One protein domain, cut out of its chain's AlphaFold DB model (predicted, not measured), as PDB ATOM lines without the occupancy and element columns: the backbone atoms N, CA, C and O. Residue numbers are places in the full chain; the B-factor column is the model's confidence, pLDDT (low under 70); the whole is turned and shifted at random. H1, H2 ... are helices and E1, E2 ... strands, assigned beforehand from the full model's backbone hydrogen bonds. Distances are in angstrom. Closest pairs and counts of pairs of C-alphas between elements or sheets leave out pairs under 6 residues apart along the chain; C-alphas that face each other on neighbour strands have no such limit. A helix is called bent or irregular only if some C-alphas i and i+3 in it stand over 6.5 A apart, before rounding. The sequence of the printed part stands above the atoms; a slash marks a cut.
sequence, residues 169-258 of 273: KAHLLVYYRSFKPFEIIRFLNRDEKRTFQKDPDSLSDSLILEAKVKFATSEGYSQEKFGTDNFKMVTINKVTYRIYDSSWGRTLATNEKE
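What this domain is: This is residues 169 to 258 of the 273 residues of an uncharacterized protein of Candidatus Wallbacteria bacterium HGW-Wallbacteria-1 (UniProt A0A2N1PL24). A four-stranded antiparallel sheet has one long helix, H2, lying slantwise over one face, while the other face has no named helix over it. The short H1 sits at the first end of H2, and H3 lies beyond the sheet at its other end. The printed part has 90 residues, in the order E1, E2, H1, H2, H3, E3, E4; the sheet runs E2, E1, E3, E4, and the class is mixed, helices and strands. It is compact, with a radius of gyration of the C-alphas of 13.9 A and spans of 41 by 29 by 18 A.

Where its parts are: Find C-alpha 169 at (194.098, 176.121, 146.308), where E1, residues 169 to 175, begins. E2 is 182 to 187, H1 190 to 196. Look for H2 from C-alpha 200 at (200.858, 165.842, 141.003) to residue 218, 27.4 A long. Then come H3, 223 to 233, irregular with C-alphas 225 and 228 9.4 A apart, E3, 238 to 245, 23.1 A long, and E4, 251 to 254.

How they stand to each other: Look at E1: N 172 and O 184 of E2 are 2.9 A apart, and N 171 and O 242 of E3 2.9 A, within hydrogen-bond range. For E3 and E4, a hairpin like E1 and E2, see N 243 and O 253, 2.8 A. H2 is on the sheet at a height of 9.3 A; the closest C-alphas of H2 and E1 are those of Ile 208 and Leu 172, 7.7 A. With residues 209 to 217 alone H2 touches H3, closest at C-alphas Val 213 and Phe 231, 4.9 A. With residues 202 to 203 alone it touches H1, closest at C-alphas Leu 203 and Phe 196, 5.8 A. H1 only grazes the sheet; H3 is not on it. Every O i to N i+4 pair is within range in H1 and H2; in H3 1 of 7 is, beside 3 of 8 O i to N i+3 pairs.

The domain as a whole: The C-alphas of Lys 225 and Trp 248, the two farthest apart, are 43.0 A apart. The printed part has no cut, and no link is long. Look for pLDDT under 70 at residues 174 to 180, 226, 233 to 236, 246 to 249 and 257 to 258.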
ATOM      1  N   LYS A 169     194.065 175.027 147.279       79.69
ATOM      2  CA  LYS A 169     194.098 176.121 146.308       79.69
ATOM      3  C   LYS A 169     195.291 175.947 145.379       79.69
ATOM      4  O   LYS A 169     196.426 175.792 145.824       79.69
ATOM      5  N   ALA A 170     195.032 176.028 144.081       79.19
ATOM      6  CA  ALA A 170     196.057 176.272 143.083       79.19
ATOM      7  C   ALA A 170     196.155 177.783 142.849       79.19
ATOM      8  O   ALA A 170     195.161 178.437 142.527       79.19
ATOM      9  N   HIS A 171     197.353 178.333 143.018       78.31
ATOM     10  CA  HIS A 171     197.687 179.700 142.643       78.31
ATOM     11  C   HIS A 171     198.716 179.649 141.512       78.31
ATOM     12  O   HIS A 171     199.800 179.093 141.679       78.31
ATOM     13  N   LEU A 172     198.352 180.181 140.347       74.56
ATOM     14  CA  LEU A 172     199.215 180.266 139.174       74.56
ATOM     15  C   LEU A 172     199.515 181.740 138.884       74.56
ATOM     16  O   LEU A 172     198.594 182.544 138.748       74.56
ATOM     17  N   LEU A 173     200.799 182.064 138.751       72.31
ATOM     18  CA  LEU A 173     201.302 183.353 138.288       72.31
ATOM     19  C   LEU A 173     201.966 183.129 136.930       72.31
ATOM     20  O   LEU A 173     203.086 182.619 136.842       72.31
ATOM     21  N   VAL A 174     201.273 183.481 135.850       66.31
ATOM     22  CA  VAL A 174     201.816 183.312 134.499       66.31
ATOM     23  C   VAL A 174     202.429 184.623 134.020       66.31
ATOM     24  O   VAL A 174     201.747 185.641 133.903       66.31
ATOM     25  N   TYR A 175     203.733 184.610 133.753       67.56
ATOM     26  CA  TYR A 175     204.495 185.786 133.349       67.56
ATOM     27  C   TYR A 175     204.484 185.919 131.826       67.56
ATOM     28  O   TYR A 175     205.263 185.283 131.105       67.56
ATOM     29  N   TYR A 176     203.590 186.781 131.353       65.19
ATOM     30  CA  TYR A 176     203.501 187.216 129.965       65.19
ATOM     31  C   TYR A 176     204.243 188.548 129.811       65.19
ATOM     32  O   TYR A 176     203.912 189.537 130.467       65.19
ATOM     33  N   ARG A 177     205.268 188.581 128.950       57.00
ATOM     34  CA  ARG A 177     206.182 189.733 128.805       57.00
ATOM     35  C   ARG A 177     206.772 190.137 130.173       57.00
ATOM     36  O   ARG A 177     207.282 189.252 130.859       57.00
ATOM     37  N   SER A 178     206.813 191.423 130.533       50.03
ATOM     38  CA  SER A 178     207.754 191.932 131.553       50.03
ATOM     39  C   SER A 178     207.176 192.759 132.715       50.03
ATOM     40  O   SER A 178     207.959 193.137 133.580       50.03
ATOM     41  N   PHE A 179     205.861 193.040 132.787       54.38
ATOM     42  CA  PHE A 179     205.344 194.059 133.735       54.38
ATOM     43  C   PHE A 179     204.240 193.662 134.723       54.38
ATOM     44  O   PHE A 179     204.091 194.348 135.735       54.38
ATOM     45  N   LYS A 180     203.499 192.567 134.516       64.50
ATOM     46  CA  LYS A 180     202.645 191.984 135.567       64.50
ATOM     47  C   LYS A 180     202.354 190.508 135.261       64.50
ATOM     48  O   LYS A 180     201.987 190.222 134.122       64.50
ATOM     49  N   PRO A 181     202.487 189.571 136.218       70.19
ATOM     50  CA  PRO A 181     201.964 188.223 136.031       70.19
ATOM     51  C   PRO A 181     200.432 188.248 135.972       70.19
ATOM     52  O   PRO A 181     199.780 189.023 136.675       70.19
ATOM     53  N   PHE A 182     199.858 187.374 135.151       70.69
ATOM     54  CA  PHE A 182     198.439 187.055 135.213       70.69
ATOM     55  C   PHE A 182     198.216 186.075 136.365       70.69
ATOM     56  O   PHE A 182     198.785 184.980 136.373       70.69
ATOM     57  N   GLU A 183     197.421 186.493 137.343       76.19
ATOM     58  CA  GLU A 183     197.158 185.751 138.573       76.19
ATOM     59  C   GLU A 183     195.857 184.954 138.452       76.19
ATOM     60  O   GLU A 183     194.792 185.511 138.177       76.19
ATOM     61  N   ILE A 184     195.939 183.643 138.679       74.75
ATOM     62  CA  ILE A 184     194.783 182.751 138.776       74.75
ATOM     63  C   ILE A 184     194.836 182.058 140.134       74.75
ATOM     64  O   ILE A 184     195.677 181.189 140.359       74.75
ATOM     65  N   ILE A 185     193.899 182.395 141.018       79.69
ATOM     66  CA  ILE A 185     193.618 181.617 142.228       79.69
ATOM     67  C   ILE A 185     192.376 180.769 141.953       79.69
ATOM     68  O   ILE A 185     191.301 181.299 141.671       79.69
ATOM     69  N   ARG A 186     192.514 179.444 142.041       79.50
ATOM     70  CA  ARG A 186     191.434 178.480 141.819       79.50
ATOM     71  C   ARG A 186     191.403 177.436 142.939       79.50
ATOM     72  O   ARG A 186     192.424 176.854 143.292       79.50
ATOM     73  N   PHE A 187     190.210 177.158 143.462       81.19
ATOM     74  CA  PHE A 187     189.967 175.983 144.301       81.19
ATOM     75  C   PHE A 187     189.938 174.727 143.422       81.19
ATOM     76  O   PHE A 187     189.246 174.704 142.400       81.19
ATOM     77  N   LEU A 188     190.675 173.687 143.815       77.75
ATOM     78  CA  LEU A 188     190.629 172.391 143.134       77.75
ATOM     79  C   LEU A 188     189.327 171.666 143.480       77.75
ATOM     80  O   LEU A 188     188.869 171.736 144.618       77.75
ATOM     81  N   ASN A 189     188.721 170.943 142.542       81.31
ATOM     82  CA  ASN A 189     187.573 170.090 142.851       81.31
ATOM     83  C   ASN A 189     188.013 168.762 143.520       81.31
ATOM     84  O   ASN A 189     189.204 168.491 143.697       81.31
ATOM     85  N   ARG A 190     187.051 167.927 143.937       76.50
ATOM     86  CA  ARG A 190     187.332 166.668 144.656       76.50
ATOM     87  C   ARG A 190     188.138 165.665 143.822       76.50
ATOM     88  O   ARG A 190     188.964 164.945 144.381       76.50
ATOM     89  N   ASP A 191     187.905 165.627 142.516       78.06
ATOM     90  CA  ASP A 191     188.585 164.715 141.600       78.06
ATOM     91  C   ASP A 191     189.972 165.249 141.226       78.06
ATOM     92  O   ASP A 191     190.928 164.486 141.224       78.06
ATOM     93  N   GLU A 192     190.134 166.564 141.071       78.25
ATOM     94  CA  GLU A 192     191.438 167.229 140.932       78.25
ATOM     95  C   GLU A 192     192.319 167.009 142.171       78.25
ATOM     96  O   GLU A 192     193.483 166.640 142.037       78.25
ATOM     97  N   LYS A 193     191.756 167.115 143.387       75.81
ATOM     98  CA  LYS A 193     192.444 166.734 144.636       75.81
ATOM     99  C   LYS A 193     192.889 165.266 144.623       75.81
ATOM    100  O   LYS A 193     193.980 164.961 145.098       75.81
ATOM    101  N   ARG A 194     192.079 164.361 144.062       76.19
ATOM    102  CA  ARG A 194     192.410 162.933 143.933       76.19
ATOM    103  C   ARG A 194     193.463 162.664 142.853       76.19
ATOM    104  O   ARG A 194     194.301 161.791 143.053       76.19
ATOM    105  N   THR A 195     193.443 163.411 141.748       78.44
ATOM    106  CA  THR A 195     194.491 163.383 140.718       78.44
ATOM    107  C   THR A 195     195.809 163.844 141.319       78.44
ATOM    108  O   THR A 195     196.754 163.072 141.295       78.44
ATOM    109  N   PHE A 196     195.852 165.004 141.985       77.75
ATOM    110  CA  PHE A 196     197.060 165.518 142.646       77.75
ATOM    111  C   PHE A 196     197.680 164.532 143.649       77.75
ATOM    112  O   PHE A 196     198.894 164.383 143.713       77.75
ATOM    113  N   GLN A 197     196.845 163.818 144.414       75.94
ATOM    114  CA  GLN A 197     197.285 162.785 145.363       75.94
ATOM    115  C   GLN A 197     197.839 161.506 144.708       75.94
ATOM    116  O   GLN A 197     198.424 160.680 145.406       75.94
ATOM    117  N   LYS A 198     197.621 161.309 143.405       82.00
ATOM    118  CA  LYS A 198     198.074 160.141 142.633       82.00
ATOM    119  C   LYS A 198     199.216 160.491 141.670       82.00
ATOM    120  O   LYS A 198     200.095 159.667 141.445       82.00
ATOM    121  N   ASP A 199     199.142 161.676 141.079       78.44
ATOM    122  CA  ASP A 199     199.983 162.204 140.010       78.44
ATOM    123  C   ASP A 199     199.928 163.751 140.086       78.44
ATOM    124  O   ASP A 199     198.985 164.373 139.573       78.44
ATOM    125  N   PRO A 200     200.862 164.391 140.816       72.12
ATOM    126  CA  PRO A 200     200.858 165.842 141.003       72.12
ATOM    127  C   PRO A 200     201.247 166.592 139.722       72.12
ATOM    128  O   PRO A 200     200.720 167.679 139.464       72.12
ATOM    129  N   ASP A 201     202.112 165.990 138.904       75.38
ATOM    130  CA  ASP A 201     202.664 166.591 137.694       75.38
ATOM    131  C   ASP A 201     201.581 166.709 136.615       75.38
ATOM    132  O   ASP A 201     201.366 167.803 136.088       75.38
ATOM    133  N   SER A 202     200.803 165.640 136.388       77.19
ATOM    134  CA  SER A 202     199.672 165.635 135.450       77.19
ATOM    135  C   SER A 202     198.622 166.700 135.783       77.19
ATOM    136  O   SER A 202     198.104 167.362 134.874       77.19
ATOM    137  N   LEU A 203     198.326 166.933 137.072       77.25
ATOM    138  CA  LEU A 203     197.430 168.032 137.434       77.25
ATOM    139  C   LEU A 203     198.075 169.389 137.126       77.25
ATOM    140  O   LEU A 203     197.404 170.247 136.549       77.25
ATOM    141  N   SER A 204     199.345 169.590 137.489       72.56
ATOM    142  CA  SER A 204     200.020 170.873 137.273       72.56
ATOM    143  C   SER A 204     200.058 171.258 135.787       72.56
ATOM    144  O   SER A 204     199.639 172.366 135.451       72.56
ATOM    145  N   ASP A 205     200.390 170.327 134.886       79.25
ATOM    146  CA  ASP A 205     200.365 170.547 133.434       79.25
ATOM    147  C   ASP A 205     198.965 170.906 132.910       79.25
ATOM    148  O   ASP A 205     198.820 171.805 132.075       79.25
ATOM    149  N   SER A 206     197.913 170.261 133.428       81.00
ATOM    150  CA  SER A 206     196.532 170.558 133.021       81.00
ATOM    151  C   SER A 206     196.079 171.966 133.437       81.00
ATOM    152  O   SER A 206     195.489 172.689 132.631       81.00
ATOM    153  N   LEU A 207     196.429 172.402 134.655       78.38
ATOM    154  CA  LEU A 207     196.140 173.746 135.166       78.38
ATOM    155  C   LEU A 207     196.956 174.811 134.425       78.38
ATOM    156  O   LEU A 207     196.438 175.880 134.100       78.38
ATOM    157  N   ILE A 208     198.220 174.503 134.119       78.25
ATOM    158  CA  ILE A 208     199.082 175.334 133.280       78.25
ATOM    159  C   ILE A 208     198.424 175.533 131.911       78.25
ATOM    160  O   ILE A 208     198.288 176.675 131.477       78.25
ATOM    161  N   LEU A 209     197.981 174.462 131.242       81.44
ATOM    162  CA  LEU A 209     197.347 174.534 129.921       81.44
ATOM    163  C   LEU A 209     196.045 175.353 129.941       81.44
ATOM    164  O   LEU A 209     195.868 176.226 129.088       81.44
ATOM    165  N   GLU A 210     195.175 175.136 130.934       79.94
ATOM    166  CA  GLU A 210     193.946 175.922 131.130       79.94
ATOM    167  C   GLU A 210     194.258 177.424 131.269       79.94
ATOM    168  O   GLU A 210     193.592 178.264 130.655       79.94
ATOM    169  N   ALA A 211     195.312 177.772 132.017       76.88
ATOM    170  CA  ALA A 211     195.766 179.149 132.178       76.88
ATOM    171  C   ALA A 211     196.241 179.777 130.853       76.88
ATOM    172  O   ALA A 211     195.915 180.939 130.590       76.88
ATOM    173  N   LYS A 212     196.943 179.020 129.989       77.69
ATOM    174  CA  LYS A 212     197.359 179.509 128.657       77.69
ATOM    175  C   LYS A 212     196.152 179.805 127.765       77.69
ATOM    176  O   LYS A 212     196.107 180.857 127.134       77.69
ATOM    177  N   VAL A 213     195.169 178.900 127.725       79.94
ATOM    178  CA  VAL A 213     193.955 179.041 126.896       79.94
ATOM    179  C   VAL A 213     193.098 180.220 127.366       79.94
ATOM    180  O   VAL A 213     192.643 181.020 126.543       79.94
ATOM    181  N   LYS A 214     192.917 180.382 128.685       78.62
ATOM    182  CA  LYS A 214     192.191 181.525 129.262       78.62
ATOM    183  C   LYS A 214     192.847 182.858 128.914       78.62
ATOM    184  O   LYS A 214     192.152 183.761 128.459       78.62
ATOM    185  N   PHE A 215     194.166 182.962 129.064       76.81
ATOM    186  CA  PHE A 215     194.885 184.196 128.750       76.81
ATOM    187  C   PHE A 215     194.925 184.503 127.246       76.81
ATOM    188  O   PHE A 215     194.680 185.636 126.845       76.81
ATOM    189  N   ALA A 216     195.153 183.497 126.392       73.75
ATOM    190  CA  ALA A 216     195.059 183.673 124.942       73.75
ATOM    191  C   ALA A 216     193.686 184.238 124.541       73.75
ATOM    192  O   ALA A 216     193.598 185.157 123.730       73.75
ATOM    193  N   THR A 217     192.621 183.758 125.187       76.31
ATOM    194  CA  THR A 217     191.260 184.263 124.977       76.31
ATOM    195  C   THR A 217     191.088 185.711 125.464       76.31
ATOM    196  O   THR A 217     190.453 186.493 124.760       76.31
ATOM    197  N   SER A 218     191.665 186.107 126.609       76.00
ATOM    198  CA  SER A 218     191.571 187.494 127.107       76.00
ATOM    199  C   SER A 218     192.378 188.506 126.288       76.00
ATOM    200  O   SER A 218     191.929 189.638 126.138       76.00
ATOM    201  N   GLU A 219     193.505 188.102 125.694       71.69
ATOM    202  CA  GLU A 219     194.290 188.934 124.763       71.69
ATOM    203  C   GLU A 219     193.691 188.987 123.337       71.69
ATOM    204  O   GLU A 219     194.286 189.553 122.422       71.69
ATOM    205  N   GLY A 220     192.510 188.393 123.114       70.44
ATOM    206  CA  GLY A 220     191.788 188.453 121.837       70.44
ATOM    207  C   GLY A 220     192.079 187.315 120.850       70.44
ATOM    208  O   GLY A 220     191.458 187.269 119.782       70.44
ATOM    209  N   TYR A 221     192.934 186.348 121.199       75.56
ATOM    210  CA  TYR A 221     193.098 185.101 120.445       75.56
ATOM    211  C   TYR A 221     191.942 184.136 120.767       75.56
ATOM    212  O   TYR A 221     192.120 183.113 121.430       75.56
ATOM    213  N   SER A 222     190.721 184.472 120.336       74.06
ATOM    214  CA  SER A 222     189.540 183.648 120.619       74.06
ATOM    215  C   SER A 222     189.622 182.269 119.952       74.06
ATOM    216  O   SER A 222     190.092 182.123 118.820       74.06
ATOM    217  N   GLN A 223     189.121 181.247 120.650       75.81
ATOM    218  CA  GLN A 223     189.086 179.862 120.165       75.81
ATOM    219  C   GLN A 223     188.287 179.718 118.850       75.81
ATOM    220  O   GLN A 223     188.574 178.849 118.034       75.81
ATOM    221  N   GLU A 224     187.327 180.614 118.607       77.31
ATOM    222  CA  GLU A 224     186.546 180.705 117.365       77.31
ATOM    223  C   GLU A 224     187.396 181.092 116.143       77.31
ATOM    224  O   GLU A 224     187.112 180.652 115.032       77.31
ATOM    225  N   LYS A 225     188.435 181.920 116.336       72.19
ATOM    226  CA  LYS A 225     189.312 182.415 115.260       72.19
ATOM    227  C   LYS A 225     190.583 181.587 115.086       72.19
ATOM    228  O   LYS A 225     191.082 181.477 113.972       72.19
ATOM    229  N   PHE A 226     191.113 181.034 116.179       67.06
ATOM    230  CA  PHE A 226     192.415 180.352 116.210       67.06
ATOM    231  C   PHE A 226     192.322 178.850 116.547       67.06
ATOM    232  O   PHE A 226     193.344 178.177 116.667       67.06
ATOM    233  N   GLY A 227     191.106 178.308 116.680       77.12
ATOM    234  CA  GLY A 227     190.865 176.914 117.052       77.12
ATOM    235  C   GLY A 227     191.239 176.598 118.503       77.12
ATOM    236  O   GLY A 227     191.543 177.484 119.303       77.12
ATOM    237  N   THR A 228     191.255 175.304 118.841       77.88
ATOM    238  CA  THR A 228     191.706 174.764 120.147       77.88
ATOM    239  C   THR A 228     193.131 175.153 120.524       77.88
ATOM    240  O   THR A 228     193.511 175.078 121.688       77.88
ATOM    241  N   ASP A 229     193.918 175.562 119.534       76.88
ATOM    242  CA  ASP A 229     195.356 175.761 119.627       76.88
ATOM    243  C   ASP A 229     195.727 177.236 119.858       76.88
ATOM    244  O   ASP A 229     196.903 177.595 119.793       76.88
ATOM    245  N   ASN A 230     194.744 178.091 120.177       74.19
ATOM    246  CA  ASN A 230     194.928 179.525 120.420       74.19
ATOM    247  C   ASN A 230     196.039 179.845 121.440       74.19
ATOM    248  O   ASN A 230     196.757 180.832 121.284       74.19
ATOM    249  N   PHE A 231     196.252 178.973 122.428       72.25
ATOM    250  CA  PHE A 231     197.334 179.071 123.408       72.25
ATOM    251  C   PHE A 231     198.745 179.094 122.794       72.25
ATOM    252  O   PHE A 231     199.670 179.601 123.428       72.25
ATOM    253  N   LYS A 232     198.932 178.577 121.570       77.38
ATOM    254  CA  LYS A 232     200.214 178.603 120.843       77.38
ATOM    255  C   LYS A 232     200.566 179.991 120.300       77.38
ATOM    256  O   LYS A 232     201.728 180.231 119.990       77.38
ATOM    257  N   MET A 233     199.595 180.904 120.214       68.69
ATOM    258  CA  MET A 233     199.817 182.293 119.789       68.69
ATOM    259  C   MET A 233     200.493 183.150 120.870       68.69
ATOM    260  O   MET A 233     200.938 184.260 120.582       68.69
ATOM    261  N   VAL A 234     200.576 182.653 122.111       66.69
ATOM    262  CA  VAL A 234     201.089 183.404 123.259       66.69
ATOM    263  C   VAL A 234     202.470 182.903 123.679       66.69
ATOM    264  O   VAL A 234     202.623 181.797 124.197       66.69
ATOM    265  N   THR A 235     203.480 183.765 123.547       68.56
ATOM    266  CA  THR A 235     204.806 183.532 124.131       68.56
ATOM    267  C   THR A 235     204.751 183.701 125.652       68.56
ATOM    268  O   THR A 235     204.475 184.791 126.156       68.56
ATOM    269  N   ILE A 236     205.040 182.623 126.381       67.19
ATOM    270  CA  ILE A 236     205.104 182.599 127.848       67.19
ATOM    271  C   ILE A 236     206.563 182.604 128.279       67.19
ATOM    272  O   ILE A 236     207.323 181.734 127.863       67.19
ATOM    273  N   ASN A 237     206.937 183.553 129.139       70.31
ATOM    274  CA  ASN A 237     208.322 183.705 129.592       70.31
ATOM    275  C   ASN A 237     208.623 182.813 130.806       70.31
ATOM    276  O   ASN A 237     209.677 182.187 130.876       70.31
ATOM    277  N   LYS A 238     207.689 182.746 131.761       71.44
ATOM    278  CA  LYS A 238     207.735 181.864 132.937       71.44
ATOM    279  C   LYS A 238     206.304 181.498 133.329       71.44
ATOM    280  O   LYS A 238     205.426 182.359 133.314       71.44
ATOM    281  N   VAL A 239     206.076 180.253 133.733       70.75
ATOM    282  CA  VAL A 239     204.920 179.911 134.572       70.75
ATOM    283  C   VAL A 239     205.437 179.661 135.978       70.75
ATOM    284  O   VAL A 239     206.318 178.826 136.152       70.75
ATOM    285  N   THR A 240     204.892 180.372 136.955       75.94
ATOM    286  CA  THR A 240     204.958 180.007 138.368       75.94
ATOM    287  C   THR A 240     203.640 179.338 138.731       75.94
ATOM    288  O   THR A 240     202.572 179.853 138.396       75.94
ATOM    289  N   TYR A 241     203.692 178.228 139.456       78.12
ATOM    290  CA  TYR A 241     202.535 177.698 140.164       78.12
ATOM    291  C   TYR A 241     202.907 177.312 141.591       78.12
ATOM    292  O   TYR A 241     204.010 176.845 141.855       78.12
ATOM    293  N   ARG A 242     201.948 177.479 142.501       79.00
ATOM    294  CA  ARG A 242     202.005 177.031 143.889       79.00
ATOM    295  C   ARG A 242     200.659 176.407 144.243       79.00
ATOM    296  O   ARG A 242     199.649 177.102 144.354       79.00
ATOM    297  N   ILE A 243     200.639 175.088 144.402       79.44
ATOM    298  CA  ILE A 243     199.504 174.354 144.964       79.44
ATOM    299  C   ILE A 243     199.742 174.288 146.469       79.44
ATOM    300  O   ILE A 243     200.773 173.779 146.915       79.44
ATOM    301  N   TYR A 244     198.813 174.829 147.252       80.62
ATOM    302  CA  TYR A 244     198.926 174.883 148.705       80.62
ATOM    303  C   TYR A 244     197.634 174.454 149.392       80.62
ATOM    304  O   TYR A 244     196.525 174.647 148.886       80.62
ATOM    305  N   ASP A 245     197.798 173.871 150.573       78.81
ATOM    306  CA  ASP A 245     196.697 173.645 151.489       78.81
ATOM    307  C   ASP A 245     196.369 174.964 152.201       78.81
ATOM    308  O   ASP A 245     197.225 175.575 152.839       78.81
ATOM    309  N   SER A 246     195.136 175.434 152.054       69.19
ATOM    310  CA  SER A 246     194.669 176.713 152.579       69.19
ATOM    311  C   SER A 246     193.983 176.632 153.942       69.19
ATOM    312  O   SER A 246     193.676 177.690 154.489       69.19
ATOM    313  N   SER A 247     193.804 175.434 154.518       65.94
ATOM    314  CA  SER A 247     193.526 175.283 155.954       65.94
ATOM    315  C   SER A 247     194.815 175.134 156.782       65.94
ATOM    316  O   SER A 247     194.800 175.443 157.971       65.94
ATOM    317  N   TRP A 248     195.950 174.783 156.152       55.56
ATOM    318  CA  TRP A 248     197.268 174.647 156.813       55.56
ATOM    319  C   TRP A 248     198.338 175.672 156.384       55.56
ATOM    320  O   TRP A 248     199.420 175.703 156.966       55.56
ATOM    321  N   GLY A 249     198.097 176.472 155.341       65.81
ATOM    322  CA  GLY A 249     199.077 177.404 154.750       65.81
ATOM    323  C   GLY A 249     200.259 176.740 154.018       65.81
ATOM    324  O   GLY A 249     201.155 177.427 153.531       65.81
ATOM    325  N   ARG A 250     200.283 175.405 153.938       73.88
ATOM    326  CA  ARG A 250     201.436 174.607 153.504       73.88
ATOM    327  C   ARG A 250     201.514 174.484 151.980       73.88
ATOM    328  O   ARG A 250     200.566 174.015 151.353       73.88
ATOM    329  N   THR A 251     202.674 174.790 151.390       77.50
ATOM    330  CA  THR A 251     202.989 174.409 149.999       77.50
ATOM    331  C   THR A 251     202.980 172.885 149.857       77.50
ATOM    332  O   THR A 251     203.642 172.190 150.627       77.50
ATOM    333  N   LEU A 252     202.247 172.366 148.871       75.62
ATOM    334  CA  LEU A 252     202.236 170.941 148.520       75.62
ATOM    335  C   LEU A 252     202.991 170.661 147.216       75.62
ATOM    336  O   LEU A 252     203.613 169.614 147.095       75.62
ATOM    337  N   ALA A 253     202.952 171.596 146.264       77.94
ATOM    338  CA  ALA A 253     203.815 171.603 145.086       77.94
ATOM    339  C   ALA A 253     204.086 173.044 144.637       77.94
ATOM    340  O   ALA A 253     203.200 173.902 144.699       77.94
ATOM    341  N   THR A 254     205.300 173.301 144.162       79.38
ATOM    342  CA  THR A 254     205.699 174.548 143.504       79.38
ATOM    343  C   THR A 254     206.745 174.235 142.440       79.38
ATOM    344  O   THR A 254     207.514 173.290 142.602       79.38
ATOM    345  N   ASN A 255     206.777 175.014 141.359       77.12
ATOM    346  CA  ASN A 255     207.874 174.984 140.385       77.12
ATOM    347  C   ASN A 255     208.806 176.202 140.495       77.12
ATOM    348  O   ASN A 255     209.729 176.361 139.695       77.12
ATOM    349  N   GLU A 256     208.571 177.076 141.473       71.06
ATOM    350  CA  GLU A 256     209.577 178.050 141.873       71.06
ATOM    351  C   GLU A 256     210.685 177.318 142.624       71.06
ATOM    352  O   GLU A 256     210.401 176.473 143.472       71.06
ATOM    353  N   LYS A 257     211.946 177.671 142.355       53.94
ATOM    354  CA  LYS A 257     212.982 177.419 143.353       53.94
ATOM    355  C   LYS A 257     212.586 178.197 144.599       53.94
ATOM    356  O   LYS A 257     212.395 179.410 144.506       53.94
ATOM    357  N   GLU A 258     212.482 177.512 145.727       47.06
ATOM    358  CA  GLU A 258     212.492 178.180 147.020       47.06
ATOM    359  C   GLU A 258     213.857 178.878 147.120       47.06
ATOM    360  O   GLU A 258     214.907 178.242 147.100       47.06
TER     361      GLU A 258